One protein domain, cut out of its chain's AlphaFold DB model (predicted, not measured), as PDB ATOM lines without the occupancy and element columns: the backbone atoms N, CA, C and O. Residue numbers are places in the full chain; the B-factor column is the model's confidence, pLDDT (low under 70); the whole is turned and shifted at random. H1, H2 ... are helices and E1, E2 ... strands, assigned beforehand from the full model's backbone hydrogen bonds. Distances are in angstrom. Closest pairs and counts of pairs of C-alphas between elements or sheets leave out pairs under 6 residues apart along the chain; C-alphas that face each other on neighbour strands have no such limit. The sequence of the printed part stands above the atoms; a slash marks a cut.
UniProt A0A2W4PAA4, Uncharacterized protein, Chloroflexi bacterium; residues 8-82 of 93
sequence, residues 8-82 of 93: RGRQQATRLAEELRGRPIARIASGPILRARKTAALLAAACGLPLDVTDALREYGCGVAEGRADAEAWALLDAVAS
ATOM      1  N   ARG A   8      -8.221  -8.932   8.741       98.25
ATOM      2  CA  ARG A   8      -8.900  -9.737   9.763       98.25
ATOM      3  C   ARG A   8     -10.292  -9.190  10.097       98.25
ATOM      4  O   ARG A   8     -11.236  -9.965  10.205       98.25
ATOM      5  N   GLY A   9     -10.435  -7.870  10.231       97.88
ATOM      6  CA  GLY A   9     -11.727  -7.233  10.503       97.88
ATOM      7  C   GLY A   9     -12.738  -7.427   9.372       97.88
ATOM      8  O   GLY A   9     -13.917  -7.658   9.633       97.88
ATOM      9  N   ARG A  10     -12.285  -7.397   8.111       97.81
ATOM     10  CA  ARG A  10     -13.129  -7.732   6.955       97.81
ATOM     11  C   ARG A  10     -13.583  -9.187   6.994       97.81
ATOM     12  O   ARG A  10     -14.774  -9.433   6.872       97.81
ATOM     13  N   GLN A  11     -12.672 -10.127   7.240       98.44
ATOM     14  CA  GLN A  11     -13.005 -11.553   7.341       98.44
ATOM     15  C   GLN A  11     -14.031 -11.829   8.449       98.44
ATOM     16  O   GLN A  11     -14.990 -12.569   8.238       98.44
ATOM     17  N   GLN A  12     -13.868 -11.192   9.612       98.69
ATOM     18  CA  GLN A  12     -14.825 -11.282  10.717       98.69
ATOM     19  C   GLN A  12     -16.205 -10.735  10.328       98.69
ATOM     20  O   GLN A  12     -17.212 -11.391  10.586       98.69
ATOM     21  N   ALA A  13     -16.258  -9.567   9.683       98.38
ATOM     22  CA  ALA A  13     -17.513  -8.962   9.242       98.38
ATOM     23  C   ALA A  13     -18.226  -9.811   8.177       98.38
ATOM     24  O   ALA A  13     -19.436  -9.997   8.267       98.38
ATOM     25  N   THR A  14     -17.487 -10.367   7.214       98.12
ATOM     26  CA  THR A  14     -18.038 -11.279   6.204       98.12
ATOM     27  C   THR A  14     -18.604 -12.539   6.849       98.12
ATOM     28  O   THR A  14     -19.737 -12.904   6.560       98.12
ATOM     29  N   ARG A  15     -17.870 -13.175   7.770       98.56
ATOM     30  CA  ARG A  15     -18.366 -14.359   8.485       98.56
ATOM     31  C   ARG A  15     -19.661 -14.066   9.245       98.56
ATOM     32  O   ARG A  15     -20.607 -14.839   9.152       98.56
ATOM     33  N   LEU A  16     -19.720 -12.936   9.951       98.25
ATOM     34  CA  LEU A  16     -20.940 -12.513  10.636       98.25
ATOM     35  C   LEU A  16     -22.095 -12.283   9.649       98.25
ATOM     36  O   LEU A  16     -23.229 -12.641   9.944       98.25
ATOM     37  N   ALA A  17     -21.823 -11.712   8.473       98.12
ATOM     38  CA  ALA A  17     -22.831 -11.497   7.437       98.12
ATOM     39  C   ALA A  17     -23.471 -12.819   6.976       98.12
ATOM     40  O   ALA A  17     -24.690 -12.898   6.839       98.12
ATOM     41  N   GLU A  18     -22.660 -13.867   6.802       97.38
ATOM     42  CA  GLU A  18     -23.138 -15.217   6.485       97.38
ATOM     43  C   GLU A  18     -24.000 -15.798   7.615       97.38
ATOM     44  O   GLU A  18     -25.094 -16.297   7.361       97.38
ATOM     45  N   GLU A  19     -23.551 -15.678   8.868       97.38
ATOM     46  CA  GLU A  19     -24.271 -16.183  10.048       97.38
ATOM     47  C   GLU A  19     -25.619 -15.470  10.282       97.38
ATOM     48  O   GLU A  19     -26.543 -16.040  10.866       97.38
ATOM     49  N   LEU A  20     -25.749 -14.217   9.837       96.31
ATOM     50  CA  LEU A  20     -26.982 -13.437   9.951       96.31
ATOM     51  C   LEU A  20     -27.928 -13.596   8.753       96.31
ATOM     52  O   LEU A  20     -29.074 -13.136   8.826       96.31
ATOM     53  N   ARG A  21     -27.501 -14.247   7.665       94.00
ATOM     54  CA  ARG A  21     -28.347 -14.445   6.485       94.00
ATOM     55  C   ARG A  21     -29.593 -15.259   6.848       94.00
ATOM     56  O   ARG A  21     -29.516 -16.286   7.513       94.00
ATOM     57  N   GLY A  22     -30.760 -14.788   6.410       90.69
ATOM     58  CA  GLY A  22     -32.046 -15.451   6.660       90.69
ATOM     59  C   GLY A  22     -32.586 -15.303   8.088       90.69
ATOM     60  O   GLY A  22     -33.686 -15.778   8.369       90.69
ATOM     61  N   ARG A  23     -31.868 -14.628   8.995       95.75
ATOM     62  CA  ARG A  23     -32.414 -14.276  10.311       95.75
ATOM     63  C   ARG A  23     -33.444 -13.147  10.172       95.75
ATOM     64  O   ARG A  23     -33.275 -12.288   9.306       95.75
ATOM     65  N   PRO A  24     -34.472 -13.089  11.041       96.19
ATOM     66  CA  PRO A  24     -35.520 -12.068  10.987       96.19
ATOM     67  C   PRO A  24     -35.022 -10.720  11.538       96.19
ATOM     68  O   PRO A  24     -35.483 -10.232  12.568       96.19
ATOM     69  N   ILE A  25     -34.026 -10.130  10.879       96.94
ATOM     70  CA  ILE A  25     -33.507  -8.804  11.209       96.94
ATOM     71  C   ILE A  25     -34.420  -7.767  10.562       96.94
ATOM     72  O   ILE A  25     -34.646  -7.793   9.358       96.94
ATOM     73  N   ALA A  26     -34.937  -6.841  11.367       97.56
ATOM     74  CA  ALA A  26     -35.836  -5.800  10.874       97.56
ATOM     75  C   ALA A  26     -35.090  -4.596  10.278       97.56
ATOM     76  O   ALA A  26     -35.606  -3.923   9.390       97.56
ATOM     77  N   ARG A  27     -33.892  -4.280  10.791       97.31
ATOM     78  CA  ARG A  27     -33.167  -3.056  10.439       97.31
ATOM     79  C   ARG A  27     -31.667  -3.189  10.673       97.31
ATOM     80  O   ARG A  27     -31.250  -3.771  11.672       97.31
ATOM     81  N   ILE A  28     -30.875  -2.567   9.802       98.19
ATOM     82  CA  ILE A  28     -29.440  -2.353   9.998       98.19
ATOM     83  C   ILE A  28     -29.183  -0.851  10.140       98.19
ATOM     84  O   ILE A  28     -29.513  -0.066   9.252       98.19
ATOM     85  N   ALA A  29     -28.570  -0.452  11.252       98.12
ATOM     86  CA  ALA A  29     -28.145   0.920  11.491       98.12
ATOM     87  C   ALA A  29     -26.670   0.966  11.906       98.12
ATOM     88  O   ALA A  29     -26.152   0.020  12.501       98.12
ATOM     89  N   SER A  30     -25.984   2.062  11.594       98.00
ATOM     90  CA  SER A  30     -24.577   2.253  11.934       98.00
ATOM     91  C   SER A  30     -24.270   3.693  12.318       98.00
ATOM     92  O   SER A  30     -24.891   4.638  11.830       98.00
ATOM     93  N   GLY A  31     -23.257   3.855  13.166       96.19
ATOM     94  CA  GLY A  31     -22.616   5.144  13.372       96.19
ATOM     95  C   GLY A  31     -21.876   5.618  12.112       96.19
ATOM     96  O   GLY A  31     -21.608   4.844  11.194       96.19
ATOM     97  N   PRO A  32     -21.471   6.891  12.060       94.50
ATOM     98  CA  PRO A  32     -20.837   7.502  10.889       94.50
ATOM     99  C   PRO A  32     -19.379   7.058  10.676       94.50
ATOM    100  O   PRO A  32     -18.800   7.319   9.619       94.50
ATOM    101  N   ILE A  33     -18.758   6.410  11.668       94.06
ATOM    102  CA  ILE A  33     -17.335   6.060  11.632       94.06
ATOM    103  C   ILE A  33     -17.092   4.924  10.633       94.06
ATOM    104  O   ILE A  33     -17.804   3.923  10.596       94.06
ATOM    105  N   LEU A  34     -16.041   5.072   9.825       94.38
ATOM    106  CA  LEU A  34     -15.802   4.257   8.637       94.38
ATOM    107  C   LEU A  34     -15.699   2.750   8.903       94.38
ATOM    108  O   LEU A  34     -16.249   1.970   8.127       94.38
ATOM    109  N   ARG A  35     -15.030   2.329   9.984       95.94
ATOM    110  CA  ARG A  35     -14.981   0.910  10.381       95.94
ATOM    111  C   ARG A  35     -16.378   0.346  10.659       95.94
ATOM    112  O   ARG A  35     -16.702  -0.711  10.133       95.94
ATOM    113  N   ALA A  36     -17.222   1.085  11.382       96.31
ATOM    114  CA  ALA A  36     -18.585   0.670  11.705       96.31
ATOM    115  C   ALA A  36     -19.466   0.627  10.449       96.31
ATOM    116  O   ALA A  36     -20.155  -0.365  10.216       96.31
ATOM    117  N   ARG A  37     -19.374   1.654   9.589       96.44
ATOM    118  CA  ARG A  37     -20.105   1.705   8.313       96.44
ATOM    119  C   ARG A  37     -19.723   0.564   7.379       96.44
ATOM    120  O   ARG A  37     -20.605  -0.034   6.777       96.44
ATOM    121  N   LYS A  38     -18.428   0.249   7.257       97.19
ATOM    122  CA  LYS A  38     -17.952  -0.853   6.404       97.19
ATOM    123  C   LYS A  38     -18.442  -2.209   6.908       97.19
ATOM    124  O   LYS A  38     -18.882  -3.011   6.093       97.19
ATOM    125  N   THR A  39     -18.415  -2.446   8.219       98.12
ATOM    126  CA  THR A  39     -18.995  -3.665   8.801       98.12
ATOM    127  C   THR A  39     -20.492  -3.740   8.513       98.12
ATOM    128  O   THR A  39     -20.958  -4.728   7.960       98.12
ATOM    129  N   ALA A  40     -21.242  -2.679   8.824       98.00
ATOM    130  CA  ALA A  40     -22.693  -2.665   8.664       98.00
ATOM    131  C   ALA A  40     -23.136  -2.802   7.198       98.00
ATOM    132  O   ALA A  40     -24.150  -3.436   6.937       98.00
ATOM    133  N   ALA A  41     -22.365  -2.274   6.243       97.75
ATOM    134  CA  ALA A  41     -22.641  -2.439   4.818       97.75
ATOM    135  C   ALA A  41     -22.577  -3.909   4.369       97.75
ATOM    136  O   ALA A  41     -23.419  -4.337   3.584       97.75
ATOM    137  N   LEU A  42     -21.626  -4.693   4.891       98.06
ATOM    138  CA  LEU A  42     -21.541  -6.130   4.603       98.06
ATOM    139  C   LEU A  42     -22.761  -6.880   5.153       98.06
ATOM    140  O   LEU A  42     -23.334  -7.716   4.457       98.06
ATOM    141  N   LEU A  43     -23.194  -6.540   6.371       98.31
ATOM    142  CA  LEU A  43     -24.379  -7.145   6.987       98.31
ATOM    143  C   LEU A  43     -25.664  -6.764   6.239       98.31
ATOM    144  O   LEU A  43     -26.473  -7.629   5.930       98.31
ATOM    145  N   ALA A  44     -25.826  -5.483   5.898       98.12
ATOM    146  CA  ALA A  44     -26.961  -4.973   5.133       98.12
ATOM    147  C   ALA A  44     -27.107  -5.691   3.784       98.12
ATOM    148  O   ALA A  44     -28.197  -6.154   3.449       98.12
ATOM    149  N   ALA A  45     -25.995  -5.869   3.064       97.19
ATOM    150  CA  ALA A  45     -25.978  -6.612   1.810       97.19
ATOM    151  C   ALA A  45     -26.394  -8.081   1.996       97.19
ATOM    152  O   ALA A  45     -27.225  -8.578   1.242       97.19
ATOM    153  N   ALA A  46     -25.865  -8.773   3.011       96.94
ATOM    154  CA  ALA A  46     -26.195 -10.179   3.254       96.94
ATOM    155  C   ALA A  46     -27.637 -10.401   3.735       96.94
ATOM    156  O   ALA A  46     -28.227 -11.437   3.429       96.94
ATOM    157  N   CYS A  47     -28.203  -9.441   4.471       96.62
ATOM    158  CA  CYS A  47     -29.580  -9.487   4.956       96.62
ATOM    159  C   CYS A  47     -30.602  -8.930   3.952       96.62
ATOM    160  O   CYS A  47     -31.798  -9.066   4.190       96.62
ATOM    161  N   GLY A  48     -30.164  -8.300   2.856       96.69
ATOM    162  CA  GLY A  48     -31.058  -7.660   1.885       96.69
ATOM    163  C   GLY A  48     -31.797  -6.441   2.448       96.69
ATOM    164  O   GLY A  48     -32.937  -6.186   2.071       96.69
ATOM    165  N   LEU A  49     -31.170  -5.705   3.371       97.88
ATOM    166  CA  LEU A  49     -31.773  -4.572   4.077       97.88
ATOM    167  C   LEU A  49     -31.055  -3.257   3.743       97.88
ATOM    168  O   LEU A  49     -29.849  -3.266   3.491       97.88
ATOM    169  N   PRO A  50     -31.752  -2.108   3.789       98.00
ATOM    170  CA  PRO A  50     -31.096  -0.808   3.721       98.00
ATOM    171  C   PRO A  50     -30.203  -0.572   4.950       98.00
ATOM    172  O   PRO A  50     -30.468  -1.075   6.045       98.00
ATOM    173  N   LEU A  51     -29.142   0.219   4.762       98.38
ATOM    174  CA  LEU A  51     -28.255   0.670   5.832       98.38
ATOM    175  C   LEU A  51     -28.580   2.114   6.219       98.38
ATOM    176  O   LEU A  51     -28.307   3.034   5.448       98.38
ATOM    177  N   ASP A  52     -29.037   2.313   7.452       98.25
ATOM    178  CA  ASP A  52     -29.243   3.646   8.013       98.25
ATOM    179  C   ASP A  52     -27.999   4.130   8.762       98.25
ATOM    180  O   ASP A  52     -27.544   3.508   9.723       98.25
ATOM    181  N   VAL A  53     -27.448   5.273   8.357       97.81
ATOM    182  CA  VAL A  53     -26.315   5.898   9.055       97.81
ATOM    183  C   VAL A  53     -26.819   7.056   9.908       97.81
ATOM    184  O   VAL A  53     -27.504   7.941   9.405       97.81
ATOM    185  N   THR A  54     -26.466   7.069  11.193       96.31
ATOM    186  CA  THR A  54     -26.883   8.120  12.133       96.31
ATOM    187  C   THR A  54     -25.759   8.514  13.085       96.31
ATOM    188  O   THR A  54     -25.062   7.659  13.632       96.31
ATOM    189  N   ASP A  55     -25.599   9.817  13.329       94.56
ATOM    190  CA  ASP A  55     -24.650  10.338  14.320       94.56
ATOM    191  C   ASP A  55     -24.997   9.915  15.757       94.56
ATOM    192  O   ASP A  55     -24.107   9.877  16.603       94.56
ATOM    193  N   ALA A  56     -26.245   9.512  16.029       93.56
ATOM    194  CA  ALA A  56     -26.668   9.032  17.347       93.56
ATOM    195  C   ALA A  56     -25.944   7.747  17.798       93.56
ATOM    196  O   ALA A  56     -25.900   7.454  18.989       93.56
ATOM    197  N   LEU A  57     -25.375   6.984  16.855       95.12
ATOM    198  CA  LEU A  57     -24.600   5.762  17.110       95.12
ATOM    199  C   LEU A  57     -23.084   5.992  17.006       95.12
ATOM    200  O   LEU A  57     -22.312   5.050  16.816       95.12
ATOM    201  N   ARG A  58     -22.633   7.250  17.055       92.56
ATOM    202  CA  ARG A  58     -21.208   7.574  17.066       92.56
ATOM    203  C   ARG A  58     -20.572   7.104  18.375       92.56
ATOM    204  O   ARG A  58     -21.149   7.225  19.449       92.56
ATOM    205  N   GLU A  59     -19.365   6.568  18.254       87.50
ATOM    206  CA  GLU A  59     -18.558   6.126  19.388       87.50
ATOM    207  C   GLU A  59     -18.168   7.308  20.288       87.50
ATOM    208  O   GLU A  59     -18.104   8.453  19.827       87.50
ATOM    209  N   TYR A  60     -17.908   7.025  21.565       85.69
ATOM    210  CA  TYR A  60     -17.431   8.032  22.508       85.69
ATOM    211  C   TYR A  60     -16.090   8.603  22.031       85.69
ATOM    212  O   TYR A  60     -15.206   7.855  21.619       85.69
ATOM    213  N   GLY A  61     -15.950   9.929  22.059       85.62
ATOM    214  CA  GLY A  61     -14.696  10.591  21.709       85.62
ATOM    215  C   GLY A  61     -13.789  10.704  22.927       85.62
ATOM    216  O   GLY A  61     -14.189  11.294  23.927       85.62
ATOM    217  N   CYS A  62     -12.556  10.213  22.829       87.00
ATOM    218  CA  CYS A  62     -11.601  10.235  23.939       87.00
ATOM    219  C   CYS A  62     -10.774  11.532  24.018       87.00
ATOM    220  O   CYS A  62      -9.867  11.646  24.840       87.00
ATOM    221  N   GLY A  63     -11.066  12.528  23.177       88.81
ATOM    222  CA  GLY A  63     -10.372  13.818  23.184       88.81
ATOM    223  C   GLY A  63      -8.855  13.656  23.048       88.81
ATOM    224  O   GLY A  63      -8.376  12.979  22.142       88.81
ATOM    225  N   VAL A  64      -8.093  14.254  23.967       91.12
ATOM    226  CA  VAL A  64      -6.618  14.174  23.983       91.12
ATOM    227  C   VAL A  64      -6.073  12.775  24.318       91.12
ATOM    228  O   VAL A  64      -4.890  12.521  24.109       91.12
ATOM    229  N   ALA A  65      -6.916  11.868  24.820       91.38
ATOM    230  CA  ALA A  65      -6.566  10.466  25.049       91.38
ATOM    231  C   ALA A  65      -6.792   9.580  23.807       91.38
ATOM    232  O   ALA A  65      -6.429   8.406  23.813       91.38
ATOM    233  N   GLU A  66      -7.383  10.103  22.728       90.12
ATOM    234  CA  GLU A  66      -7.636   9.327  21.512       90.12
ATOM    235  C   GLU A  66      -6.323   8.782  20.912       90.12
ATOM    236  O   GLU A  66      -5.370   9.523  20.671       90.12
ATOM    237  N   GLY A  67      -6.274   7.473  20.641       90.00
ATOM    238  CA  GLY A  67      -5.091   6.804  20.086       90.00
ATOM    239  C   GLY A  67      -4.001   6.468  21.110       90.00
ATOM    240  O   GLY A  67      -2.979   5.896  20.732       90.00
ATOM    241  N   ARG A  68      -4.220   6.777  22.393       93.62
ATOM    242  CA  ARG A  68      -3.339   6.402  23.502       93.62
ATOM    243  C   ARG A  68      -3.902   5.203  24.258       93.62
ATOM    244  O   ARG A  68      -5.112   5.009  24.328       93.62
ATOM    245  N   ALA A  69      -3.007   4.403  24.825       92.44
ATOM    246  CA  ALA A  69      -3.355   3.254  25.665       92.44
ATOM    247  C   ALA A  69      -2.523   3.199  26.960       92.44
ATOM    248  O   ALA A  69      -2.552   2.195  27.670       92.44
ATOM    249  N   ASP A  70      -1.756   4.253  27.250       96.94
ATOM    250  CA  ASP A  70      -0.952   4.377  28.463       96.94
ATOM    251  C   ASP A  70      -1.813   4.696  29.700       96.94
ATOM    252  O   ASP A  70      -2.964   5.124  29.594       96.94
ATOM    253  N   ALA A  71      -1.256   4.460  30.890       96.31
ATOM    254  CA  ALA A  71      -1.980   4.596  32.155       96.31
ATOM    255  C   ALA A  71      -2.508   6.021  32.408       96.31
ATOM    256  O   ALA A  71      -3.557   6.182  33.025       96.31
ATOM    257  N   GLU A  72      -1.812   7.048  31.913       95.50
ATOM    258  CA  GLU A  72      -2.245   8.441  32.052       95.50
ATOM    259  C   GLU A  72      -3.489   8.716  31.197       95.50
ATOM    260  O   GLU A  72      -4.437   9.338  31.674       95.50
ATOM    261  N   ALA A  73      -3.532   8.208  29.961       93.06
ATOM    262  CA  ALA A  73      -4.707   8.317  29.099       93.06
ATOM    263  C   ALA A  73      -5.948   7.648  29.716       93.06
ATOM    264  O   ALA A  73      -7.043   8.209  29.653       93.06
ATOM    265  N   TRP A  74      -5.771   6.485  30.354       91.44
ATOM    266  CA  TRP A  74      -6.844   5.808  31.090       91.44
ATOM    267  C   TRP A  74      -7.313   6.612  32.302       91.44
ATOM    268  O   TRP A  74      -8.510   6.847  32.440       91.44
ATOM    269  N   ALA A  75      -6.385   7.107  33.126       92.00
ATOM    270  CA  ALA A  75      -6.720   7.934  34.283       92.00
ATOM    271  C   ALA A  75      -7.462   9.220  33.882       92.00
ATOM    272  O   ALA A  75      -8.407   9.629  34.558       92.00
ATOM    273  N   LEU A  76      -7.066   9.840  32.762       89.50
ATOM    274  CA  LEU A  76      -7.768  10.995  32.218       89.50
ATOM    275  C   LEU A  76      -9.201  10.625  31.842       89.50
ATOM    276  O   LEU A  76     -10.118  11.310  32.277       89.50
ATOM    277  N   LEU A  77      -9.397   9.557  31.063       87.38
ATOM    278  CA  LEU A  77     -10.731   9.120  30.652       87.38
ATOM    279  C   LEU A  77     -11.622   8.814  31.851       87.38
ATOM    280  O   LEU A  77     -12.738   9.319  31.880       87.38
ATOM    281  N   ASP A  78     -11.130   8.085  32.851       87.50
ATOM    282  CA  ASP A  78     -11.893   7.762  34.063       87.50
ATOM    283  C   ASP A  78     -12.321   9.018  34.833       87.50
ATOM    284  O   ASP A  78     -13.447   9.095  35.330       87.50
ATOM    285  N   ALA A  79     -11.461  10.038  34.891       86.00
ATOM    286  CA  ALA A  79     -11.773  11.292  35.566       86.00
ATOM    287  C   ALA A  79     -12.892  12.095  34.872       86.00
ATOM    288  O   ALA A  79     -13.634  12.809  35.549       86.00
ATOM    289  N   VAL A  80     -13.033  11.994  33.541       79.44
ATOM    290  CA  VAL A  80     -14.060  12.733  32.768       79.44
ATOM    291  C   VAL A  80     -15.288  11.895  32.416       79.44
ATOM    292  O   VAL A  80     -16.374  12.449  32.245       79.44
ATOM    293  N   ALA A  81     -15.151  10.574  32.311       72.19
ATOM    294  CA  ALA A  81     -16.207   9.643  31.931       72.19
ATOM    295  C   ALA A  81     -17.129   9.323  33.117       72.19
ATOM    296  O   ALA A  81     -17.367   8.169  33.457       72.19
ATOM    297  N   SER A  82     -17.700  10.346  33.754       64.38
ATOM    298  CA  SER A  82     -18.864  10.142  34.615       64.38
ATOM    299  C   SER A  82     -20.093  10.011  33.709       64.38
ATOM    300  O   SER A  82     -20.455  10.987  33.043       64.38
TER     301      SER A  82
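Overview. This is residues 8 to 82 of the 93 residues of an uncharacterized protein of Chloroflexi bacterium (UniProt A0A2W4PAA4). A short ribbon of two parallel strands, E1 and E2, is packed on by helix H2, and H1 packs on H2; at the far end of a long link a third helix, H3, makes a separate small end. The printed part has 75 residues, with three named helices and two named strands in the order H1, E1, H2, E2, H3, and the class is mostly helix. The whole is loose, with a radius of gyration of the C-alphas of 16.0 A, and elongated, spanning 45 by 26 by 18 A.

Along the chain. E1 is residues 28 to 30 and E2 is residues 51 to 53. H2, residues 34 to 47, is 19.8 A long. H1, residues 8 to 20, is 18.5 A long and begins at C-alpha 8, (-8.900, -9.737, 9.763). H3, residues 71 to 80, is 14.6 A long and ends at C-alpha 80, (-14.060, 12.733, 32.768).

Arrangement. E1 and E2 are parallel at 28 degrees, with N 30 and O 52 within hydrogen-bond range at 2.8 A. E1, H2 and E2 form a strand-helix-strand unit, two parallel neighbour strands with a helix between, whose crossover is right-handed. The closest C-alphas of E1 and H2, those of Ser 30 and Arg 37, are 5.8 A apart. H1 and H2 touch, the C-alphas of Ala 17 and Leu 43 being closest at 4.6 A, at a shallow tilt of 30 degrees, the same way. H3 is apart from H1, H2 and E1. Every O i to N i+4 pair is within hydrogen-bond range in H1, H2 and H3.

Size, cuts and confidence. The two C-alphas farthest apart, those of Gly 22 and Glu 72, are 45.9 A apart. The printed part has no cut. The link from E2 to H3 is long, 17 residues, and residues 67 to 72 stand free. Residue 82 is under 70 in pLDDT.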